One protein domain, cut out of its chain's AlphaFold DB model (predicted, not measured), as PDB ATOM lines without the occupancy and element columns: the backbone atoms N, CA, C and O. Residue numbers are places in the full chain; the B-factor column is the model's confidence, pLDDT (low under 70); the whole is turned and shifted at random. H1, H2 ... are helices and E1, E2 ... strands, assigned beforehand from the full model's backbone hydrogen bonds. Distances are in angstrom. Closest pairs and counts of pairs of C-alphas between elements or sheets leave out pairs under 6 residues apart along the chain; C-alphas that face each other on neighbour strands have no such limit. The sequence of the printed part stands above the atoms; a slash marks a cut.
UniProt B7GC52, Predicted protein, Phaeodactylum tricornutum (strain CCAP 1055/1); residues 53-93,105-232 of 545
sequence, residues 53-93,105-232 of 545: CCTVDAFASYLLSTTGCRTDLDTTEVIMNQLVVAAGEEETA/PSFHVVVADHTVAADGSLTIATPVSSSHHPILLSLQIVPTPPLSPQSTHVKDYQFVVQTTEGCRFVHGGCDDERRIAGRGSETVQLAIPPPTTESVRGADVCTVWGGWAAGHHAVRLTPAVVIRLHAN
ATOM      1  N   CYS A  53      23.981   3.449 -34.689       31.27
ATOM      2  CA  CYS A  53      24.777   2.474 -35.455       31.27
ATOM      3  C   CYS A  53      26.093   2.044 -34.779       31.27
ATOM      4  O   CYS A  53      26.530   0.910 -34.954       31.27
ATOM      5  N   CYS A  54      26.747   2.917 -34.003       33.50
ATOM      6  CA  CYS A  54      28.076   2.611 -33.453       33.50
ATOM      7  C   CYS A  54      28.048   1.637 -32.262       33.50
ATOM      8  O   CYS A  54      29.020   0.919 -32.040       33.50
ATOM      9  N   THR A  55      26.956   1.594 -31.494       41.59
ATOM     10  CA  THR A  55      26.765   0.640 -30.385       41.59
ATOM     11  C   THR A  55      26.396  -0.755 -30.896       41.59
ATOM     12  O   THR A  55      26.820  -1.759 -30.324       41.59
ATOM     13  N   VAL A  56      25.673  -0.805 -32.014       39.84
ATOM     14  CA  VAL A  56      25.183  -2.009 -32.692       39.84
ATOM     15  C   VAL A  56      26.330  -2.837 -33.306       39.84
ATOM     16  O   VAL A  56      26.436  -4.036 -33.034       39.84
ATOM     17  N   ASP A  57      27.250  -2.203 -34.045       37.59
ATOM     18  CA  ASP A  57      28.401  -2.889 -34.671       37.59
ATOM     19  C   ASP A  57      29.414  -3.426 -33.643       37.59
ATOM     20  O   ASP A  57      30.015  -4.489 -33.837       37.59
ATOM     21  N   ALA A  58      29.594  -2.718 -32.521       43.84
ATOM     22  CA  ALA A  58      30.479  -3.139 -31.436       43.84
ATOM     23  C   ALA A  58      29.925  -4.353 -30.671       43.84
ATOM     24  O   ALA A  58      30.697  -5.192 -30.210       43.84
ATOM     25  N   PHE A  59      28.600  -4.466 -30.552       45.12
ATOM     26  CA  PHE A  59      27.939  -5.587 -29.889       45.12
ATOM     27  C   PHE A  59      28.105  -6.892 -30.686       45.12
ATOM     28  O   PHE A  59      28.566  -7.890 -30.134       45.12
ATOM     29  N   ALA A  60      27.837  -6.875 -31.997       45.75
ATOM     30  CA  ALA A  60      28.002  -8.058 -32.845       45.75
ATOM     31  C   ALA A  60      29.463  -8.434 -33.104       45.75
ATOM     32  O   ALA A  60      29.806  -9.610 -33.056       45.75
ATOM     33  N   SER A  61      30.351  -7.455 -33.305       38.38
ATOM     34  CA  SER A  61      31.782  -7.742 -33.477       38.38
ATOM     35  C   SER A  61      32.408  -8.365 -32.223       38.38
ATOM     36  O   SER A  61      33.362  -9.131 -32.334       38.38
ATOM     37  N   TYR A  62      31.875  -8.062 -31.033       43.88
ATOM     38  CA  TYR A  62      32.392  -8.584 -29.766       43.88
ATOM     39  C   TYR A  62      31.766  -9.917 -29.351       43.88
ATOM     40  O   TYR A  62      32.473 -10.740 -28.778       43.88
ATOM     41  N   LEU A  63      30.503 -10.188 -29.718       48.34
ATOM     42  CA  LEU A  63      29.940 -11.550 -29.679       48.34
ATOM     43  C   LEU A  63      30.840 -12.552 -30.423       48.34
ATOM     44  O   LEU A  63      30.912 -13.713 -30.041       48.34
ATOM     45  N   LEU A  64      31.543 -12.080 -31.457       45.66
ATOM     46  CA  LEU A  64      32.435 -12.864 -32.308       45.66
ATOM     47  C   LEU A  64      33.907 -12.855 -31.855       45.66
ATOM     48  O   LEU A  64      34.692 -13.688 -32.314       45.66
ATOM     49  N   SER A  65      34.324 -11.918 -30.994       36.81
ATOM     50  CA  SER A  65      35.728 -11.795 -30.596       36.81
ATOM     51  C   SER A  65      36.008 -12.610 -29.335       36.81
ATOM     52  O   SER A  65      35.432 -12.376 -28.279       36.81
ATOM     53  N   THR A  66      36.931 -13.561 -29.453       37.88
ATOM     54  CA  THR A  66      37.394 -14.532 -28.445       37.88
ATOM     55  C   THR A  66      38.150 -13.913 -27.254       37.88
ATOM     56  O   THR A  66      39.106 -14.491 -26.731       37.88
ATOM     57  N   THR A  67      37.753 -12.735 -26.780       37.91
ATOM     58  CA  THR A  67      38.349 -12.069 -25.619       37.91
ATOM     59  C   THR A  67      37.785 -12.635 -24.318       37.91
ATOM     60  O   THR A  67      37.020 -11.983 -23.625       37.91
ATOM     61  N   GLY A  68      38.156 -13.873 -23.972       42.44
ATOM     62  CA  GLY A  68      38.035 -14.447 -22.615       42.44
ATOM     63  C   GLY A  68      36.619 -14.715 -22.082       42.44
ATOM     64  O   GLY A  68      36.451 -15.493 -21.147       42.44
ATOM     65  N   CYS A  69      35.613 -14.136 -22.717       48.59
ATOM     66  CA  CYS A  69      34.202 -14.371 -22.523       48.59
ATOM     67  C   CYS A  69      33.822 -15.722 -23.107       48.59
ATOM     68  O   CYS A  69      33.480 -15.825 -24.281       48.59
ATOM     69  N   ARG A  70      33.887 -16.783 -22.301       41.44
ATOM     70  CA  ARG A  70      33.168 -18.019 -22.622       41.44
ATOM     71  C   ARG A  70      31.679 -17.760 -22.433       41.44
ATOM     72  O   ARG A  70      31.093 -18.147 -21.430       41.44
ATOM     73  N   THR A  71      31.074 -17.052 -23.374       46.97
ATOM     74  CA  THR A  71      29.662 -17.273 -23.626       46.97
ATOM     75  C   THR A  71      29.595 -18.673 -24.244       46.97
ATOM     76  O   THR A  71      30.348 -18.981 -25.161       46.97
ATOM     77  N   ASP A  72      28.745 -19.562 -23.731       38.66
ATOM     78  CA  ASP A  72      28.473 -20.883 -24.342       38.66
ATOM     79  C   ASP A  72      27.733 -20.748 -25.697       38.66
ATOM     80  O   ASP A  72      27.105 -21.685 -26.189       38.66
ATOM     81  N   LEU A  73      27.787 -19.558 -26.304       44.59
ATOM     82  CA  LEU A  73      27.440 -19.340 -27.691       44.59
ATOM     83  C   LEU A  73      28.525 -20.059 -28.483       44.59
ATOM     84  O   LEU A  73      29.651 -19.574 -28.588       44.59
ATOM     85  N   ASP A  74      28.218 -21.239 -29.004       38.78
ATOM     86  CA  ASP A  74      29.053 -21.853 -30.021       38.78
ATOM     87  C   ASP A  74      29.005 -20.959 -31.272       38.78
ATOM     88  O   ASP A  74      28.191 -21.123 -32.182       38.78
ATOM     89  N   THR A  75      29.862 -19.939 -31.296       40.22
ATOM     90  CA  THR A  75      29.982 -18.975 -32.395       40.22
ATOM     91  C   THR A  75      30.473 -19.635 -33.682       40.22
ATOM     92  O   THR A  75      30.593 -18.962 -34.702       40.22
ATOM     93  N   THR A  76      30.808 -20.936 -33.663       38.06
ATOM     94  CA  THR A  76      31.121 -21.673 -34.891       38.06
ATOM     95  C   THR A  76      29.867 -21.977 -35.719       38.06
ATOM     96  O   THR A  76      29.976 -22.050 -36.944       38.06
ATOM     97  N   GLU A  77      28.683 -22.039 -35.093       38.09
ATOM     98  CA  GLU A  77      27.384 -22.180 -35.777       38.09
ATOM     99  C   GLU A  77      26.570 -20.871 -35.802       38.09
ATOM    100  O   GLU A  77      25.775 -20.638 -36.718       38.09
ATOM    101  N   VAL A  78      26.798 -19.970 -34.842       44.00
ATOM    102  CA  VAL A  78      25.993 -18.756 -34.649       44.00
ATOM    103  C   VAL A  78      26.653 -17.531 -35.315       44.00
ATOM    104  O   VAL A  78      27.603 -16.949 -34.804       44.00
ATOM    105  N   ILE A  79      26.058 -17.119 -36.447       46.72
ATOM    106  CA  ILE A  79      26.049 -15.753 -37.023       46.72
ATOM    107  C   ILE A  79      27.360 -15.284 -37.672       46.72
ATOM    108  O   ILE A  79      28.129 -14.527 -37.092       46.72
ATOM    109  N   MET A  80      27.576 -15.621 -38.949       36.88
ATOM    110  CA  MET A  80      28.721 -15.074 -39.700       36.88
ATOM    111  C   MET A  80      28.398 -14.015 -40.761       36.88
ATOM    112  O   MET A  80      29.343 -13.447 -41.288       36.88
ATOM    113  N   ASN A  81      27.137 -13.693 -41.093       47.06
ATOM    114  CA  ASN A  81      26.855 -12.733 -42.188       47.06
ATOM    115  C   ASN A  81      25.520 -11.961 -42.098       47.06
ATOM    116  O   ASN A  81      25.089 -11.381 -43.093       47.06
ATOM    117  N   GLN A  82      24.824 -11.978 -40.961       53.97
ATOM    118  CA  GLN A  82      23.514 -11.324 -40.841       53.97
ATOM    119  C   GLN A  82      23.650  -9.946 -40.172       53.97
ATOM    120  O   GLN A  82      24.422  -9.789 -39.228       53.97
ATOM    121  N   LEU A  83      22.913  -8.955 -40.682       59.03
ATOM    122  CA  LEU A  83      22.899  -7.575 -40.176       59.03
ATOM    123  C   LEU A  83      22.321  -7.523 -38.762       59.03
ATOM    124  O   LEU A  83      21.290  -8.133 -38.515       59.03
ATOM    125  N   VAL A  84      22.919  -6.759 -37.851       63.72
ATOM    126  CA  VAL A  84      22.270  -6.508 -36.559       63.72
ATOM    127  C   VAL A  84      21.069  -5.601 -36.785       63.72
ATOM    128  O   VAL A  84      21.202  -4.541 -37.396       63.72
ATOM    129  N   VAL A  85      19.906  -6.019 -36.300       72.88
ATOM    130  CA  VAL A  85      18.661  -5.260 -36.446       72.88
ATOM    131  C   VAL A  85      18.415  -4.466 -35.168       72.88
ATOM    132  O   VAL A  85      18.430  -5.033 -34.067       72.88
ATOM    133  N   ALA A  86      18.222  -3.153 -35.303       71.94
ATOM    134  CA  ALA A  86      17.928  -2.289 -34.169       71.94
ATOM    135  C   ALA A  86      16.511  -2.546 -33.631       71.94
ATOM    136  O   ALA A  86      15.603  -2.947 -34.362       71.94
ATOM    137  N   ALA A  87      16.314  -2.275 -32.340       68.38
ATOM    138  CA  ALA A  87      15.004  -2.370 -31.712       68.38
ATOM    139  C   ALA A  87      13.993  -1.450 -32.422       68.38
ATOM    140  O   ALA A  87      14.264  -0.266 -32.624       68.38
ATOM    141  N   GLY A  88      12.828  -1.988 -32.793       66.75
ATOM    142  CA  GLY A  88      11.742  -1.233 -33.433       66.75
ATOM    143  C   GLY A  88      11.790  -1.155 -34.965       66.75
ATOM    144  O   GLY A  88      10.760  -0.889 -35.576       66.75
ATOM    145  N   GLU A  89      12.913  -1.478 -35.617       66.31
ATOM    146  CA  GLU A  89      12.946  -1.636 -37.089       66.31
ATOM    147  C   GLU A  89      12.186  -2.902 -37.550       66.31
ATOM    148  O   GLU A  89      11.798  -3.039 -38.715       66.31
ATOM    149  N   GLU A  90      11.909  -3.804 -36.603       59.00
ATOM    150  CA  GLU A  90      11.157  -5.050 -36.765       59.00
ATOM    151  C   GLU A  90       9.671  -4.864 -37.077       59.00
ATOM    152  O   GLU A  90       9.148  -5.611 -37.900       59.00
ATOM    153  N   GLU A  91       8.976  -3.896 -36.465       57.88
ATOM    154  CA  GLU A  91       7.525  -3.727 -36.685       57.88
ATOM    155  C   GLU A  91       7.211  -3.438 -38.157       57.88
ATOM    156  O   GLU A  91       6.169  -3.836 -38.684       57.88
ATOM    157  N   THR A  92       8.137  -2.784 -38.853       55.53
ATOM    158  CA  THR A  92       8.021  -2.515 -40.284       55.53
ATOM    159  C   THR A  92       8.374  -3.710 -41.168       55.53
ATOM    160  O   THR A  92       7.805  -3.822 -42.249       55.53
ATOM    161  N   ALA A  93       9.267  -4.605 -40.732       54.62
ATOM    162  CA  ALA A  93       9.709  -5.758 -41.524       54.62
ATOM    163  C   ALA A  93       8.838  -7.008 -41.303       54.62
ATOM    164  O   ALA A  93       8.546  -7.734 -42.247       54.62
ATOM    165  N   PRO A 105       9.227 -13.272 -32.965       78.38
ATOM    166  CA  PRO A 105       8.846 -12.569 -31.751       78.38
ATOM    167  C   PRO A 105       9.816 -11.422 -31.481       78.38
ATOM    168  O   PRO A 105      11.030 -11.582 -31.599       78.38
ATOM    169  N   SER A 106       9.276 -10.285 -31.046       83.62
ATOM    170  CA  SER A 106      10.098  -9.234 -30.445       83.62
ATOM    171  C   SER A 106      10.498  -9.654 -29.029       83.62
ATOM    172  O   SER A 106       9.790 -10.438 -28.400       83.62
ATOM    173  N   PHE A 107      11.614  -9.152 -28.502       85.94
ATOM    174  CA  PHE A 107      12.024  -9.426 -27.123       85.94
ATOM    175  C   PHE A 107      12.260  -8.136 -26.352       85.94
ATOM    176  O   PHE A 107      12.789  -7.157 -26.882       85.94
ATOM    177  N   HIS A 108      11.919  -8.179 -25.069       90.00
ATOM    178  CA  HIS A 108      12.065  -7.071 -24.138       90.00
ATOM    179  C   HIS A 108      12.851  -7.517 -22.910       90.00
ATOM    180  O   HIS A 108      12.734  -8.657 -22.455       90.00
ATOM    181  N   VAL A 109      13.645  -6.599 -22.361       90.38
ATOM    182  CA  VAL A 109      14.213  -6.757 -21.023       90.38
ATOM    183  C   VAL A 109      13.142  -6.332 -20.025       90.38
ATOM    184  O   VAL A 109      12.713  -5.181 -20.017       90.38
ATOM    185  N   VAL A 110      12.714  -7.265 -19.184       91.50
ATOM    186  CA  VAL A 110      11.803  -7.028 -18.066       91.50
ATOM    187  C   VAL A 110      12.597  -7.039 -16.773       91.50
ATOM    188  O   VAL A 110      13.497  -7.857 -16.582       91.50
ATOM    189  N   VAL A 111      12.255  -6.115 -15.883       92.81
ATOM    190  CA  VAL A 111      12.815  -6.042 -14.538       92.81
ATOM    191  C   VAL A 111      11.761  -6.590 -13.582       92.81
ATOM    192  O   VAL A 111      10.658  -6.056 -13.516       92.81
ATOM    193  N   ALA A 112      12.065  -7.684 -12.886       89.81
ATOM    194  CA  ALA A 112      11.133  -8.289 -11.941       89.81
ATOM    195  C   ALA A 112      10.764  -7.284 -10.844       89.81
ATOM    196  O   ALA A 112      11.611  -6.500 -10.416       89.81
ATOM    197  N   ASP A 113       9.501  -7.314 -10.417       86.62
ATOM    198  CA  ASP A 113       8.925  -6.418  -9.403       86.62
ATOM    199  C   ASP A 113       8.916  -4.922  -9.777       86.62
ATOM    200  O   ASP A 113       8.627  -4.069  -8.938       86.62
ATOM    201  N   HIS A 114       9.190  -4.587 -11.041       89.88
ATOM    202  CA  HIS A 114       9.276  -3.211 -11.511       89.88
ATOM    203  C   HIS A 114       8.573  -3.008 -12.859       89.88
ATOM    204  O   HIS A 114       8.659  -3.829 -13.770       89.88
ATOM    205  N   THR A 115       7.925  -1.854 -13.014       87.69
ATOM    206  CA  THR A 115       7.308  -1.446 -14.283       87.69
ATOM    207  C   THR A 115       8.260  -0.530 -15.040       87.69
ATOM    208  O   THR A 115       8.605   0.549 -14.557       87.69
ATOM    209  N   VAL A 116       8.675  -0.947 -16.237       88.69
ATOM    210  CA  VAL A 116       9.418  -0.089 -17.171       88.69
ATOM    211  C   VAL A 116       8.411   0.789 -17.914       88.69
ATOM    212  O   VAL A 116       7.419   0.291 -18.448       88.69
ATOM    213  N   ALA A 117       8.631   2.101 -17.920       88.44
ATOM    214  CA  ALA A 117       7.786   3.045 -18.635       88.44
ATOM    215  C   ALA A 117       7.880   2.833 -20.156       88.44
ATOM    216  O   ALA A 117       8.839   2.263 -20.675       88.44
ATOM    217  N   ALA A 118       6.883   3.325 -20.894       84.56
ATOM    218  CA  ALA A 118       6.811   3.158 -22.349       84.56
ATOM    219  C   ALA A 118       7.987   3.804 -23.111       84.56
ATOM    220  O   ALA A 118       8.257   3.434 -24.247       84.56
ATOM    221  N   ASP A 119       8.688   4.758 -22.493       87.00
ATOM    222  CA  ASP A 119       9.904   5.374 -23.036       87.00
ATOM    223  C   ASP A 119      11.183   4.563 -22.741       87.00
ATOM    224  O   ASP A 119      12.284   5.019 -23.047       87.00
ATOM    225  N   GLY A 120      11.046   3.378 -22.138       87.69
ATOM    226  CA  GLY A 120      12.152   2.525 -21.713       87.69
ATOM    227  C   GLY A 120      12.769   2.934 -20.375       87.69
ATOM    228  O   GLY A 120      13.734   2.307 -19.947       87.69
ATOM    229  N   SER A 121      12.262   3.960 -19.687       91.50
ATOM    230  CA  SER A 121      12.826   4.374 -18.401       91.50
ATOM    231  C   SER A 121      12.289   3.543 -17.230       91.50
ATOM    232  O   SER A 121      11.106   3.219 -17.147       91.50
ATOM    233  N   LEU A 122      13.166   3.205 -16.288       92.56
ATOM    234  CA  LEU A 122      12.831   2.590 -15.010       92.56
ATOM    235  C   LEU A 122      13.320   3.506 -13.890       92.56
ATOM    236  O   LEU A 122      14.517   3.751 -13.773       92.56
ATOM    237  N   THR A 123      12.407   3.989 -13.049       90.12
ATOM    238  CA  THR A 123      12.763   4.817 -11.888       90.12
ATOM    239  C   THR A 123      12.699   3.991 -10.611       90.12
ATOM    240  O   THR A 123      11.670   3.391 -10.311       90.12
ATOM    241  N   ILE A 124      13.792   3.976  -9.850       87.44
ATOM    242  CA  ILE A 124      13.903   3.242  -8.588       87.44
ATOM    243  C   ILE A 124      14.041   4.245  -7.454       87.44
ATOM    244  O   ILE A 124      14.970   5.055  -7.417       87.44
ATOM    245  N   ALA A 125      13.106   4.162  -6.514       84.88
ATOM    246  CA  ALA A 125      13.165   4.899  -5.268       84.88
ATOM    247  C   ALA A 125      14.313   4.358  -4.410       84.88
ATOM    248  O   ALA A 125      14.294   3.204  -3.979       84.88
ATOM    249  N   THR A 126      15.322   5.187  -4.148       77.88
ATOM    250  CA  THR A 126      16.413   4.807  -3.250       77.88
ATOM    251  C   THR A 126      16.108   5.282  -1.836       77.88
ATOM    252  O   THR A 126      15.884   6.486  -1.644       77.88
ATOM    253  N   PRO A 127      16.127   4.393  -0.827       67.06
ATOM    254  CA  PRO A 127      16.048   4.828   0.555       67.06
ATOM    255  C   PRO A 127      17.268   5.705   0.860       67.06
ATOM    256  O   PRO A 127      18.408   5.311   0.636       67.06
ATOM    257  N   VAL A 128      17.027   6.907   1.387       61.69
ATOM    258  CA  VAL A 128      18.060   7.923   1.683       61.69
ATOM    259  C   VAL A 128      19.064   7.443   2.754       61.69
ATOM    260  O   VAL A 128      20.103   8.059   2.983       61.69
ATOM    261  N   SER A 129      18.788   6.316   3.411       56.47
ATOM    262  CA  SER A 129      19.555   5.829   4.551       56.47
ATOM    263  C   SER A 129      20.655   4.847   4.136       56.47
ATOM    264  O   SER A 129      20.407   3.652   4.010       56.47
ATOM    265  N   SER A 130      21.859   5.388   3.913       50.44
ATOM    266  CA  SER A 130      23.209   4.831   4.158       50.44
ATOM    267  C   SER A 130      23.518   3.344   3.906       50.44
ATOM    268  O   SER A 130      24.524   2.855   4.430       50.44
ATOM    269  N   SER A 131      22.725   2.585   3.152       59.09
ATOM    270  CA  SER A 131      23.098   1.210   2.847       59.09
ATOM    271  C   SER A 131      24.282   1.248   1.880       59.09
ATOM    272  O   SER A 131      24.183   1.638   0.723       59.09
ATOM    273  N   HIS A 132      25.452   0.831   2.363       74.06
ATOM    274  CA  HIS A 132      26.631   0.587   1.522       74.06
ATOM    275  C   HIS A 132      26.441  -0.622   0.586       74.06
ATOM    276  O   HIS A 132      27.390  -1.067  -0.060       74.06
ATOM    277  N   HIS A 133      25.233  -1.183   0.537       84.25
ATOM    278  CA  HIS A 133      24.908  -2.362  -0.239       84.25
ATOM    279  C   HIS A 133      24.404  -1.956  -1.626       84.25
ATOM    280  O   HIS A 133      23.634  -1.002  -1.739       84.25
ATOM    281  N   PRO A 134      24.831  -2.667  -2.682       89.56
ATOM    282  CA  PRO A 134      24.299  -2.441  -4.015       89.56
ATOM    283  C   PRO A 134      22.805  -2.779  -4.059       89.56
ATOM    284  O   PRO A 134      22.351  -3.717  -3.403       89.56
ATOM    285  N   ILE A 135      22.056  -2.035  -4.867       90.88
ATOM    286  CA  ILE A 135      20.674  -2.370  -5.210       90.88
ATOM    287  C   ILE A 135      20.737  -3.530  -6.201       90.88
ATOM    288  O   ILE A 135      21.432  -3.440  -7.213       90.88
ATOM    289  N   LEU A 136      20.042  -4.624  -5.901       93.94
ATOM    290  CA  LEU A 136      19.988  -5.795  -6.768       93.94
ATOM    291  C   LEU A 136      18.656  -5.814  -7.513       93.94
ATOM    292  O   LEU A 136      17.603  -5.815  -6.885       93.94
ATOM    293  N   LEU A 137      18.714  -5.860  -8.841       94.44
ATOM    294  CA  LEU A 137      17.550  -6.030  -9.705       94.44
ATOM    295  C   LEU A 137      17.616  -7.374 -10.410       94.44
ATOM    296  O   LEU A 137      18.671  -7.777 -10.890       94.44
ATOM    297  N   SER A 138      16.479  -8.041 -10.523       95.00
ATOM    298  CA  SER A 138      16.356  -9.276 -11.293       95.00
ATOM    299  C   SER A 138      15.851  -8.938 -12.693       95.00
ATOM    300  O   SER A 138      14.764  -8.395 -12.843       95.00
ATOM    301  N   LEU A 139      16.640  -9.237 -13.717       93.44
ATOM    302  CA  LEU A 139      16.323  -8.981 -15.119       93.44
ATOM    303  C   LEU A 139      15.994 -10.289 -15.830       93.44
ATOM    304  O   LEU A 139      16.654 -11.305 -15.610       93.44
ATOM    305  N   GLN A 140      15.022 -10.249 -16.731       91.56
ATOM    306  CA  GLN A 140      14.660 -11.367 -17.590       91.56
ATOM    307  C   GLN A 140      14.435 -10.863 -19.014       91.56
ATOM    308  O   GLN A 140      13.837  -9.811 -19.219       91.56
ATOM    309  N   ILE A 141      14.895 -11.618 -20.010       87.25
ATOM    310  CA  ILE A 141      14.554 -11.359 -21.410       87.25
ATOM    311  C   ILE A 141      13.330 -12.194 -21.772       87.25
ATOM    312  O   ILE A 141      13.367 -13.424 -21.679       87.25
ATOM    313  N   VAL A 142      12.250 -11.522 -22.172       88.56
ATOM    314  CA  VAL A 142      10.961 -12.154 -22.474       88.56
ATOM    315  C   VAL A 142      10.490 -11.817 -23.890       88.56
ATOM    316  O   VAL A 142      10.683 -10.687 -24.344       88.56
ATOM    317  N   PRO A 143       9.872 -12.773 -24.601       87.19
ATOM    318  CA  PRO A 143       9.281 -12.515 -25.906       87.19
ATOM    319  C   PRO A 143       7.970 -11.725 -25.788       87.19
ATOM    320  O   PRO A 143       7.245 -11.815 -24.796       87.19
ATOM    321  N   THR A 144       7.643 -10.957 -26.822       82.62
ATOM    322  CA  THR A 144       6.412 -10.173 -26.950       82.62
ATOM    323  C   THR A 144       5.864 -10.305 -28.383       82.62
ATOM    324  O   THR A 144       6.563  -9.938 -29.333       82.62
ATOM    325  N   PRO A 145       4.632 -10.823 -28.569       78.19
ATOM    326  CA  PRO A 145       3.753 -11.388 -27.537       78.19
ATOM    327  C   PRO A 145       4.365 -12.634 -26.861       78.19
ATOM    328  O   PRO A 145       5.290 -13.233 -27.416       78.19
ATOM    329  N   PRO A 146       3.880 -13.028 -25.665       80.12
ATOM    330  CA  PRO A 146       4.354 -14.232 -24.993       80.12
ATOM    331  C   PRO A 146       4.236 -15.435 -25.930       80.12
ATOM    332  O   PRO A 146       3.168 -15.700 -26.485       80.12
ATOM    333  N   LEU A 147       5.339 -16.156 -26.125       76.25
ATOM    334  CA  LEU A 147       5.331 -17.356 -26.953       76.25
ATOM    335  C   LEU A 147       4.481 -18.434 -26.280       76.25
ATOM    336  O   LEU A 147       4.581 -18.653 -25.072       76.25
ATOM    337  N   SER A 148       3.668 -19.135 -27.075       75.25
ATOM    338  CA  SER A 148       2.969 -20.326 -26.595       75.25
ATOM    339  C   SER A 148       3.993 -21.312 -26.016       75.25
ATOM    340  O   SER A 148       5.014 -21.554 -26.662       75.25
ATOM    341  N   PRO A 149       3.736 -21.936 -24.851       66.81
ATOM    342  CA  PRO A 149       4.648 -22.921 -24.262       66.81
ATOM    343  C   PRO A 149       4.877 -24.147 -25.162       66.81
ATOM    344  O   PRO A 149       5.802 -24.924 -24.931       66.81
ATOM    345  N   GLN A 150       4.041 -24.327 -26.190       64.25
ATOM    346  CA  GLN A 150       4.196 -25.367 -27.205       64.25
ATOM    347  C   GLN A 150       5.091 -24.952 -28.380       64.25
ATOM    348  O   GLN A 150       5.423 -25.813 -29.196       64.25
ATOM    349  N   SER A 151       5.491 -23.679 -28.495       67.88
ATOM    350  CA  SER A 151       6.372 -23.264 -29.583       67.88
ATOM    351  C   SER A 151       7.761 -23.858 -29.349       67.88
ATOM    352  O   SER A 151       8.413 -23.657 -28.321       67.88
ATOM    353  N   THR A 152       8.222 -24.649 -30.314       63.25
ATOM    354  CA  THR A 152       9.570 -25.232 -30.304       63.25
ATOM    355  C   THR A 152      10.643 -24.150 -30.277       63.25
ATOM    356  O   THR A 152      11.736 -24.381 -29.771       63.25
ATOM    357  N   HIS A 153      10.291 -22.948 -30.735       62.28
ATOM    358  CA  HIS A 153      11.153 -21.783 -30.770       62.28
ATOM    359  C   HIS A 153      11.616 -21.318 -29.382       62.28
ATOM    360  O   HIS A 153      12.743 -20.851 -29.275       62.28
ATOM    361  N   VAL A 154      10.829 -21.493 -28.304       61.25
ATOM    362  CA  VAL A 154      11.199 -21.000 -26.953       61.25
ATOM    363  C   VAL A 154      12.555 -21.538 -26.471       61.25
ATOM    364  O   VAL A 154      13.243 -20.866 -25.705       61.25
ATOM    365  N   LYS A 155      12.957 -22.737 -26.912       60.34
ATOM    366  CA  LYS A 155      14.137 -23.439 -26.381       60.34
ATOM    367  C   LYS A 155      15.465 -23.055 -27.033       60.34
ATOM    368  O   LYS A 155      16.504 -23.351 -26.447       60.34
ATOM    369  N   ASP A 156      15.433 -22.361 -28.170       68.69
ATOM    370  CA  ASP A 156      16.629 -22.126 -28.992       68.69
ATOM    371  C   ASP A 156      17.118 -20.668 -28.963       68.69
ATOM    372  O   ASP A 156      18.086 -20.322 -29.645       68.69
ATOM    373  N   TYR A 157      16.485 -19.803 -28.164       76.25
ATOM    374  CA  TYR A 157      16.928 -18.420 -28.014       76.25
ATOM    375  C   TYR A 157      18.097 -18.317 -27.040       76.25
ATOM    376  O   TYR A 157      18.002 -18.672 -25.859       76.25
ATOM    377  N   GLN A 158      19.187 -17.760 -27.546       80.06
ATOM    378  CA  GLN A 158      20.336 -17.365 -26.752       80.06
ATOM    379  C   GLN A 158      20.349 -15.844 -26.648       80.06
ATOM    380  O   GLN A 158      20.048 -15.147 -27.623       80.06
ATOM    381  N   PHE A 159      20.690 -15.327 -25.471       84.44
ATOM    382  CA  PHE A 159      20.769 -13.890 -25.257       84.44
ATOM    383  C   PHE A 159      22.095 -13.471 -24.640       84.44
ATOM    384  O   PHE A 159      22.744 -14.215 -23.903       84.44
ATOM    385  N   VAL A 160      22.451 -12.221 -24.909       87.44
ATOM    386  CA  VAL A 160      23.503 -11.489 -24.218       87.44
ATOM    387  C   VAL A 160      22.925 -10.175 -23.748       87.44
ATOM    388  O   VAL A 160      22.355  -9.425 -24.533       87.44
ATOM    389  N   VAL A 161      23.082  -9.892 -22.464       90.12
ATOM    390  CA  VAL A 161      22.678  -8.629 -21.859       90.12
ATOM    391  C   VAL A 161      23.928  -7.817 -21.569       90.12
ATOM    392  O   VAL A 161      24.929  -8.350 -21.083       90.12
ATOM    393  N   GLN A 162      23.872  -6.530 -21.876       92.06
ATOM    394  CA  GLN A 162      24.939  -5.578 -21.624       92.06
ATOM    395  C   GLN A 162      24.408  -4.383 -20.833       92.06
ATOM    396  O   GLN A 162      23.276  -3.944 -21.029       92.06
ATOM    397  N   THR A 163      25.261  -3.846 -19.963       93.44
ATOM    398  CA  THR A 163      25.034  -2.592 -19.240       93.44
ATOM    399  C   THR A 163      26.022  -1.518 -19.697       93.44
ATOM    400  O   THR A 163      27.126  -1.817 -20.167       93.44
ATOM    401  N   THR A 164      25.664  -0.248 -19.509       89.81
ATOM    402  CA  THR A 164      26.643   0.849 -19.483       89.81
ATOM    403  C   THR A 164      27.482   0.808 -18.211       89.81
ATOM    404  O   THR A 164      27.221   0.038 -17.284       89.81
ATOM    405  N   GLU A 165      28.471   1.696 -18.147       84.38
ATOM    406  CA  GLU A 165      29.114   2.059 -16.887       84.38
ATOM    407  C   GLU A 165      28.067   2.476 -15.844       84.38
ATOM    408  O   GLU A 165      26.996   2.976 -16.194       84.38
ATOM    409  N   GLY A 166      28.370   2.201 -14.574       86.81
ATOM    410  CA  GLY A 166      27.470   2.458 -13.448       86.81
ATOM    411  C   GLY A 166      26.698   1.237 -12.952       86.81
ATOM    412  O   GLY A 166      26.228   1.272 -11.827       86.81
ATOM    413  N   CYS A 167      26.627   0.136 -13.705       92.31
ATOM    414  CA  CYS A 167      26.019  -1.120 -13.252       92.31
ATOM    415  C   CYS A 167      26.884  -2.326 -13.620       92.31
ATOM    416  O   CYS A 167      27.770  -2.232 -14.468       92.31
ATOM    417  N   ARG A 168      26.639  -3.458 -12.957       94.50
ATOM    418  CA  ARG A 168      27.314  -4.728 -13.241       94.50
ATOM    419  C   ARG A 168      26.410  -5.911 -12.948       94.50
ATOM    420  O   ARG A 168      25.604  -5.850 -12.029       94.50
ATOM    421  N   PHE A 169      26.540  -6.993 -13.693       94.31
ATOM    422  CA  PHE A 169      25.828  -8.230 -13.410       94.31
ATOM    423  C   PHE A 169      26.502  -8.998 -12.277       94.31
ATOM    424  O   PHE A 169      27.721  -9.154 -12.245       94.31
ATOM    425  N   VAL A 170      25.710  -9.539 -11.358       93.12
ATOM    426  CA  VAL A 170      26.208 -10.493 -10.367       93.12
ATOM    427  C   VAL A 170      26.645 -11.746 -11.124       93.12
ATOM    428  O   VAL A 170      25.832 -12.380 -11.794       93.12
ATOM    429  N   HIS A 171      27.935 -12.077 -11.041       88.25
ATOM    430  CA  HIS A 171      28.564 -13.137 -11.839       88.25
ATOM    431  C   HIS A 171      28.562 -12.873 -13.357       88.25
ATOM    432  O   HIS A 171      28.549 -13.815 -14.150       88.25
ATOM    433  N   GLY A 172      28.602 -11.602 -13.775       84.88
ATOM    434  CA  GLY A 172      28.836 -11.252 -15.174       84.88
ATOM    435  C   GLY A 172      30.174 -11.812 -15.666       84.88
ATOM    436  O   GLY A 172      31.205 -11.655 -15.017       84.88
ATOM    437  N   GLY A 173      30.175 -12.480 -16.817       74.50
ATOM    438  CA  GLY A 173      31.360 -13.190 -17.315       74.50
ATOM    439  C   GLY A 173      32.398 -12.300 -18.007       74.50
ATOM    440  O   GLY A 173      33.451 -12.798 -18.402       74.50
ATOM    441  N   CYS A 174      32.086 -11.017 -18.216       79.19
ATOM    442  CA  CYS A 174      32.684 -10.211 -19.276       79.19
ATOM    443  C   CYS A 174      32.720  -8.716 -18.961       79.19
ATOM    444  O   CYS A 174      31.790  -8.200 -18.344       79.19
ATOM    445  N   ASP A 175      33.760  -8.036 -19.457       82.75
ATOM    446  CA  ASP A 175      33.937  -6.577 -19.409       82.75
ATOM    447  C   ASP A 175      33.681  -5.984 -18.022       82.75
ATOM    448  O   ASP A 175      32.842  -5.102 -17.857       82.75
ATOM    449  N   ASP A 176      34.387  -6.497 -17.015       85.75
ATOM    450  CA  ASP A 176      34.212  -6.097 -15.612       85.75
ATOM    451  C   ASP A 176      32.781  -6.339 -15.113       85.75
ATOM    452  O   ASP A 176      32.163  -5.485 -14.483       85.75
ATOM    453  N   GLU A 177      32.242  -7.515 -15.443       88.31
ATOM    454  CA  GLU A 177      30.881  -7.942 -15.111       88.31
ATOM    455  C   GLU A 177      29.769  -7.122 -15.810       88.31
ATOM    456  O   GLU A 177      28.596  -7.295 -15.498       88.31
ATOM    457  N   ARG A 178      30.077  -6.266 -16.795       89.00
ATOM    458  CA  ARG A 178      29.075  -5.473 -17.549       89.00
ATOM    459  C   ARG A 178      28.313  -6.261 -18.609       89.00
ATOM    460  O   ARG A 178      27.382  -5.732 -19.221       89.00
ATOM    461  N   ARG A 179      28.699  -7.511 -18.862       86.88
ATOM    462  CA  ARG A 179      28.009  -8.400 -19.799       86.88
ATOM    463  C   ARG A 179      27.750  -9.770 -19.190       86.88
ATOM    464  O   ARG A 179      28.595 -10.327 -18.486       86.88
ATOM    465  N   ILE A 180      26.590 -10.326 -19.517       87.50
ATOM    466  CA  ILE A 180      26.196 -11.684 -19.152       87.50
ATOM    467  C   ILE A 180      25.474 -12.344 -20.324       87.50
ATOM    468  O   ILE A 180      24.693 -11.702 -21.023       87.50
ATOM    469  N   ALA A 181      25.758 -13.622 -20.552       85.12
ATOM    470  CA  ALA A 181      25.041 -14.445 -21.515       85.12
ATOM    471  C   ALA A 181      24.166 -15.445 -20.766       85.12
ATOM    472  O   ALA A 181      24.537 -15.899 -19.684       85.12
ATOM    473  N   GLY A 182      23.029 -15.788 -21.355       77.81
ATOM    474  CA  GLY A 182      22.098 -16.743 -20.780       77.81
ATOM    475  C   GLY A 182      21.180 -17.352 -21.829       77.81
ATOM    476  O   GLY A 182      21.248 -17.042 -23.024       77.81
ATOM    477  N   ARG A 183      20.331 -18.261 -21.365       76.88
ATOM    478  CA  ARG A 183      19.306 -18.933 -22.169       76.88
ATOM    479  C   ARG A 183      17.931 -18.382 -21.847       76.88
ATOM    480  O   ARG A 183      17.680 -17.988 -20.711       76.88
ATOM    481  N   GLY A 184      17.031 -18.397 -22.833       70.38
ATOM    482  CA  GLY A 184      15.655 -17.919 -22.674       70.38
ATOM    483  C   GLY A 184      15.022 -18.357 -21.348       70.38
ATOM    484  O   GLY A 184      15.175 -19.507 -20.938       70.38
ATOM    485  N   SER A 185      14.319 -17.429 -20.689       70.75
ATOM    486  CA  SER A 185      13.727 -17.531 -19.340       70.75
ATOM    487  C   SER A 185      14.671 -17.438 -18.133       70.75
ATOM    488  O   SER A 185      14.166 -17.272 -17.021       70.75
ATOM    489  N   GLU A 186      15.997 -17.460 -18.302       83.19
ATOM    490  CA  GLU A 186      16.921 -17.243 -17.183       83.19
ATOM    491  C   GLU A 186      16.814 -15.818 -16.624       83.19
ATOM    492  O   GLU A 186      16.711 -14.834 -17.361       83.19
ATOM    493  N   THR A 187      16.846 -15.717 -15.296       88.94
ATOM    494  CA  THR A 187      16.900 -14.442 -14.584       88.94
ATOM    495  C   THR A 187      18.349 -14.116 -14.256       88.94
ATOM    496  O   THR A 187      19.041 -14.918 -13.627       88.94
ATOM    497  N   VAL A 188      18.800 -12.925 -14.642       91.31
ATOM    498  CA  VAL A 188      20.134 -12.411 -14.315       91.31
ATOM    499  C   VAL A 188      20.018 -11.283 -13.303       91.31
ATOM    500  O   VAL A 188      19.092 -10.480 -13.364       91.31
ATOM    501  N   GLN A 189      20.943 -11.210 -12.350       95.00
ATOM    502  CA  GLN A 189      20.925 -10.157 -11.337       95.00
ATOM    503  C   GLN A 189      21.832  -9.000 -11.750       95.00
ATOM    504  O   GLN A 189      23.006  -9.204 -12.047       95.00
ATOM    505  N   LEU A 190      21.297  -7.784 -11.740       95.38
ATOM    506  CA  LEU A 190      22.018  -6.536 -11.936       95.38
ATOM    507  C   LEU A 190      22.277  -5.885 -10.581       95.38
ATOM    508  O   LEU A 190      21.345  -5.573  -9.849       95.38
ATOM    509  N   ALA A 191      23.541  -5.647 -10.268       94.81
ATOM    510  CA  ALA A 191      23.968  -4.854  -9.135       94.81
ATOM    511  C   ALA A 191      24.197  -3.399  -9.563       94.81
ATOM    512  O   ALA A 191      25.069  -3.096 -10.384       94.81
ATOM    513  N   ILE A 192      23.437  -2.499  -8.950       92.75
ATOM    514  CA  ILE A 192      23.605  -1.054  -9.050       92.75
ATOM    515  C   ILE A 192      24.361  -0.603  -7.795       92.75
ATOM    516  O   ILE A 192      23.893  -0.867  -6.684       92.75
ATOM    517  N   PRO A 193      25.536   0.034  -7.919       88.06
ATOM    518  CA  PRO A 193      26.262   0.591  -6.792       88.06
ATOM    519  C   PRO A 193      25.363   1.512  -5.960       88.06
ATOM    520  O   PRO A 193      24.499   2.194  -6.519       88.06
ATOM    521  N   PRO A 194      25.567   1.559  -4.634       83.62
ATOM    522  CA  PRO A 194      24.835   2.491  -3.797       83.62
ATOM    523  C   PRO A 194      25.062   3.917  -4.314       83.62
ATOM    524  O   PRO A 194      26.191   4.262  -4.689       83.62
ATOM    525  N   PRO A 195      24.012   4.747  -4.358       80.00
ATOM    526  CA  PRO A 195      24.132   6.083  -4.900       80.00
ATOM    527  C   PRO A 195      25.140   6.890  -4.071       80.00
ATOM    528  O   PRO A 195      25.025   7.026  -2.855       80.00
ATOM    529  N   THR A 196      26.146   7.439  -4.743       76.62
ATOM    530  CA  THR A 196      27.045   8.443  -4.169       76.62
ATOM    531  C   THR A 196      26.335   9.793  -4.099       76.62
ATOM    532  O   THR A 196      25.421  10.061  -4.875       76.62
ATOM    533  N   THR A 197      26.769  10.689  -3.211       66.69
ATOM    534  CA  THR A 197      26.197  12.043  -3.082       66.69
ATOM    535  C   THR A 197      26.183  12.842  -4.391       66.69
ATOM    536  O   THR A 197      25.386  13.767  -4.521       66.69
ATOM    537  N   GLU A 198      27.023  12.484  -5.367       63.59
ATOM    538  CA  GLU A 198      27.063  13.103  -6.697       63.59
ATOM    539  C   GLU A 198      26.080  12.464  -7.699       63.59
ATOM    540  O   GLU A 198      25.581  13.154  -8.582       63.59
ATOM    541  N   SER A 199      25.723  11.184  -7.536       63.56
ATOM    542  CA  SER A 199      24.884  10.423  -8.483       63.56
ATOM    543  C   SER A 199      23.372  10.477  -8.207       63.56
ATOM    544  O   SER A 199      22.590   9.900  -8.953       63.56
ATOM    545  N   VAL A 200      22.929  11.146  -7.136       61.16
ATOM    546  CA  VAL A 200      21.529  11.084  -6.652       61.16
ATOM    547  C   VAL A 200      20.547  11.976  -7.438       61.16
ATOM    548  O   VAL A 200      19.335  11.830  -7.301       61.16
ATOM    549  N   ARG A 201      21.006  12.899  -8.293       60.88
ATOM    550  CA  ARG A 201      20.101  13.851  -8.972       60.88
ATOM    551  C   ARG A 201      19.679  13.410 -10.368       60.88
ATOM    552  O   ARG A 201      20.141  13.986 -11.347       60.88
ATOM    553  N   GLY A 202      18.773  12.434 -10.443       61.38
ATOM    554  CA  GLY A 202      17.976  12.141 -11.647       61.38
ATOM    555  C   GLY A 202      18.774  11.832 -12.919       61.38
ATOM    556  O   GLY A 202      18.215  11.895 -14.012       61.38
ATOM    557  N   ALA A 203      20.066  11.538 -12.783       71.12
ATOM    558  CA  ALA A 203      20.920  11.132 -13.880       71.12
ATOM    559  C   ALA A 203      20.635   9.668 -14.225       71.12
ATOM    560  O   ALA A 203      20.294   8.865 -13.349       71.12
ATOM    561  N   ASP A 204      20.781   9.331 -15.502       79.00
ATOM    562  CA  ASP A 204      20.747   7.947 -15.956       79.00
ATOM    563  C   ASP A 204      21.904   7.203 -15.274       79.00
ATOM    564  O   ASP A 204      23.073   7.539 -15.466       79.00
ATOM    565  N   VAL A 205      21.573   6.238 -14.415       83.06
ATOM    566  CA  VAL A 205      22.562   5.514 -13.604       83.06
ATOM    567  C   VAL A 205      23.180   4.386 -14.400       83.06
ATOM    568  O   VAL A 205      24.392   4.200 -14.369       83.06
ATOM    569  N   CYS A 206      22.353   3.663 -15.149       89.75
ATOM    570  CA  CYS A 206      22.841   2.805 -16.210       89.75
ATOM    571  C   CYS A 206      21.758   2.513 -17.235       89.75
ATOM    572  O   CYS A 206      20.563   2.557 -16.948       89.75
ATOM    573  N   THR A 207      22.194   2.184 -18.444       93.12
ATOM    574  CA  THR A 207      21.323   1.646 -19.486       93.12
ATOM    575  C   THR A 207      21.612   0.164 -19.653       93.12
ATOM    576  O   THR A 207      22.776  -0.240 -19.678       93.12
ATOM    577  N   VAL A 208      20.561  -0.639 -19.760       93.81
ATOM    578  CA  VAL A 208      20.623  -2.082 -19.989       93.81
ATOM    579  C   VAL A 208      19.969  -2.391 -21.326       93.81
ATOM    580  O   VAL A 208      18.877  -1.910 -21.611       93.81
ATOM    581  N   TRP A 209      20.608  -3.209 -22.150       92.06
ATOM    582  CA  TRP A 209      20.000  -3.744 -23.366       92.06
ATOM    583  C   TRP A 209      20.386  -5.204 -23.548       92.06
ATOM    584  O   TRP A 209      21.445  -5.653 -23.105       92.06
ATOM    585  N   GLY A 210      19.507  -5.953 -24.200       89.50
ATOM    586  CA  GLY A 210      19.756  -7.315 -24.632       89.50
ATOM    587  C   GLY A 210      20.006  -7.364 -26.130       89.50
ATOM    588  O   GLY A 210      19.437  -6.592 -26.895       89.50
ATOM    589  N   GLY A 211      20.831  -8.304 -26.557       86.69
ATOM    590  CA  GLY A 211      20.785  -8.839 -27.905       86.69
ATOM    591  C   GLY A 211      20.437 -10.313 -27.848       86.69
ATOM    592  O   GLY A 211      20.848 -11.020 -26.926       86.69
ATOM    593  N   TRP A 212      19.670 -10.776 -28.820       85.62
ATOM    594  CA  TRP A 212      19.236 -12.159 -28.902       85.62
ATOM    595  C   TRP A 212      19.364 -12.680 -30.330       85.62
ATOM    596  O   TRP A 212      19.373 -11.916 -31.298       85.62
ATOM    597  N   ALA A 213      19.479 -13.998 -30.447       81.31
ATOM    598  CA  ALA A 213      19.442 -14.700 -31.718       81.31
ATOM    599  C   ALA A 213      18.818 -16.090 -31.541       81.31
ATOM    600  O   ALA A 213      18.922 -16.701 -30.475       81.31
ATOM    601  N   ALA A 214      18.185 -16.587 -32.603       75.31
ATOM    602  CA  ALA A 214      17.775 -17.983 -32.735       75.31
ATOM    603  C   ALA A 214      18.553 -18.623 -33.887       75.31
ATOM    604  O   ALA A 214      18.383 -18.221 -35.037       75.31
ATOM    605  N   GLY A 215      19.407 -19.607 -33.601       72.50
ATOM    606  CA  GLY A 215      20.154 -20.351 -34.625       72.50
ATOM    607  C   GLY A 215      20.865 -19.456 -35.657       72.50
ATOM    608  O   GLY A 215      21.760 -18.688 -35.317       72.50
ATOM    609  N   HIS A 216      20.450 -19.552 -36.928       64.44
ATOM    610  CA  HIS A 216      21.030 -18.810 -38.061       64.44
ATOM    611  C   HIS A 216      20.406 -17.423 -38.316       64.44
ATOM    612  O   HIS A 216      20.704 -16.792 -39.336       64.44
ATOM    613  N   HIS A 217      19.512 -16.953 -37.443       67.81
ATOM    614  CA  HIS A 217      18.903 -15.636 -37.585       67.81
ATOM    615  C   HIS A 217      19.868 -14.513 -37.194       67.81
ATOM    616  O   HIS A 217      20.845 -14.700 -36.473       67.81
ATOM    617  N   ALA A 218      19.578 -13.324 -37.710       70.38
ATOM    618  CA  ALA A 218      20.303 -12.111 -37.383       70.38
ATOM    619  C   ALA A 218      20.233 -11.780 -35.883       70.38
ATOM    620  O   ALA A 218      19.196 -12.026 -35.262       70.38
ATOM    621  N   VAL A 219      21.298 -11.188 -35.324       79.12
ATOM    622  CA  VAL A 219      21.248 -10.632 -33.960       79.12
ATOM    623  C   VAL A 219      20.232  -9.500 -33.945       79.12
ATOM    624  O   VAL A 219      20.297  -8.583 -34.767       79.12
ATOM    625  N   ARG A 220      19.315  -9.546 -32.987       83.06
ATOM    626  CA  ARG A 220      18.295  -8.519 -32.779       83.06
ATOM    627  C   ARG A 220      18.489  -7.900 -31.410       83.06
ATOM    628  O   ARG A 220      18.780  -8.610 -30.450       83.06
ATOM    629  N   LEU A 221      18.359  -6.582 -31.323       85.38
ATOM    630  CA  LEU A 221      18.476  -5.866 -30.056       85.38
ATOM    631  C   LEU A 221      17.103  -5.643 -29.424       85.38
ATOM    632  O   LEU A 221      16.142  -5.305 -30.110       85.38
ATOM    633  N   THR A 222      17.023  -5.795 -28.106       89.56
ATOM    634  CA  THR A 222      15.863  -5.349 -27.334       89.56
ATOM    635  C   THR A 222      15.869  -3.822 -27.244       89.56
ATOM    636  O   THR A 222      16.942  -3.207 -27.296       89.56
ATOM    637  N   PRO A 223      14.709  -3.182 -27.016       89.81
ATOM    638  CA  PRO A 223      14.686  -1.804 -26.547       89.81
ATOM    639  C   PRO A 223      15.568  -1.641 -25.302       89.81
ATOM    640  O   PRO A 223      15.682  -2.558 -24.480       89.81
ATOM    641  N   ALA A 224      16.218  -0.486 -25.188       91.19
ATOM    642  CA  ALA A 224      17.067  -0.173 -24.050       91.19
ATOM    643  C   ALA A 224      16.217   0.194 -22.824       91.19
ATOM    644  O   ALA A 224      15.260   0.956 -22.936       91.19
ATOM    645  N   VAL A 225      16.606  -0.314 -21.654       93.94
ATOM    646  CA  VAL A 225      16.036   0.045 -20.355       93.94
ATOM    647  C   VAL A 225      16.971   1.032 -19.662       93.94
ATOM    648  O   VAL A 225      18.102   0.683 -19.321       93.94
ATOM    649  N   VAL A 226      16.516   2.266 -19.461       94.62
ATOM    650  CA  VAL A 226      17.283   3.342 -18.818       94.62
ATOM    651  C   VAL A 226      16.913   3.414 -17.343       94.62
ATOM    652  O   VAL A 226      15.809   3.822 -16.991       94.62
ATOM    653  N   ILE A 227      17.834   3.028 -16.468       92.94
ATOM    654  CA  ILE A 227      17.607   2.984 -15.026       92.94
ATOM    655  C   ILE A 227      18.000   4.319 -14.397       92.94
ATOM    656  O   ILE A 227      19.135   4.780 -14.527       92.94
ATOM    657  N   ARG A 228      17.060   4.918 -13.669       92.00
ATOM    658  CA  ARG A 228      17.214   6.174 -12.934       92.00
ATOM    659  C   ARG A 228      16.988   5.934 -11.453       92.00
ATOM    660  O   ARG A 228      16.041   5.256 -11.062       92.00
ATOM    661  N   LEU A 229      17.840   6.526 -10.626       88.44
ATOM    662  CA  LEU A 229      17.651   6.535  -9.180       88.44
ATOM    663  C   LEU A 229      16.990   7.852  -8.778       88.44
ATOM    664  O   LEU A 229      17.422   8.928  -9.194       88.44
ATOM    665  N   HIS A 230      15.941   7.758  -7.968       85.56
ATOM    666  CA  HIS A 230      15.255   8.913  -7.408       85.56
ATOM    667  C   HIS A 230      15.395   8.889  -5.886       85.56
ATOM    668  O   HIS A 230      15.042   7.903  -5.234       85.56
ATOM    669  N   ALA A 231      15.902   9.978  -5.304       78.88
ATOM    670  CA  ALA A 231      15.890  10.141  -3.858       78.88
ATOM    671  C   ALA A 231      14.447  10.247  -3.374       78.88
ATOM    672  O   ALA A 231      13.684  11.083  -3.857       78.88
ATOM    673  N   ASN A 232      14.073   9.449  -2.377       71.25
ATOM    674  CA  ASN A 232      12.825   9.679  -1.657       71.25
ATOM    675  C   ASN A 232      12.962  10.943  -0.793       71.25
ATOM    676  O   ASN A 232      13.178  10.869   0.412       71.25
TER     677      ASN A 232
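AT A GLANCE: This is residues 53 to 93 and 105 to 232 of the 545 residues of the protein "Predicted protein" of Phaeodactylum tricornutum (strain CCAP 1055/1) (UniProt B7GC52). Two sheets lie face to face as a flattened, only partly closed barrel: the sheet E2 E8 E7 E4 E5 is curled, and the smaller sheet E1 E3 E6 covers part of its hollow side. H1 and the long stretch 64 to 89 lie outside the strands. The 169 printed residues run H1 H2 E1 E2 E3 H3 E4 E5 E6 E7 E8, three helices and eight strands; the larger sheet is mixed, the smaller antiparallel. The class is mixed, helices and strands, with 80 residues, under half, in named elements. The whole is compact, with a radius of gyration of the C-alphas of 16.4 A and spans of 49 by 35 by 29 A.

HOW THE PARTS SIT: Start at H1, residues 53 to 63, which only grazes the five-stranded sheet with its residues 56 to 63. H2, residues 90 to 93, is not on either sheet. In the three-stranded sheet look at E1, residues 106 to 111, antiparallel to E3, residues 135 to 144: N 110 and O 140 are 2.8 A apart. E3 is antiparallel to E6, residues 187 to 192, with N 137 and O 190 at 2.8 A. In the strongly twisted larger sheet, the edge strand E2, residues 121 to 126, is parallel to E8, residues 225 to 231, with N 124 and O 228 at 2.9 A. E8 forms a hairpin with E7, residues 201 to 214; N 208 and O 225 are 2.8 A apart. E7 is staggered: its residues 208 to 214 pair with E4, residues 157 to 163, N 160 and O 211 being 2.8 A apart. E4 and the edge strand E5, residues 179 to 183, form a hairpin, with N 161 and O 180 at 2.8 A. H3, residues 152 to 155, is only just on this sheet, with 5 pairs of C-alphas within 10 A, and only grazes it. Between the sheets, the closest C-alphas of E1 and E7, Val 109 and Gly 210, are 6.6 A apart. E1 and E2 are apart. In H1, 6 of 7 O i to N i+4 pairs are within hydrogen-bond range; H2 and H3 are too short for one.

IN THESE COORDINATES: Find C-alpha 53 at (24.777, 2.474, -35.455); from there H1 runs 16.0 A to Leu 63. E3 covers 27.1 A, and E7, the longest strand, 39.8 A from C-alpha 201 at (20.101, 13.851, -8.972). E4 spans 19.8 A. E8 runs 19.3 A to C-alpha 231 at (15.890, 10.141, -3.858).

THE WHOLE: The C-alphas farthest apart, Asn 81 and Ser 129, are 50.8 A apart. Residues 94 to 104 are not printed; C-alphas 93 and 105 stand 11.9 A apart across the cut. The links H1 to H2 and E4 to E5 are long. Mean pLDDT of the printed part is 73.8; 60 residues are under 70, among them 53 to 84.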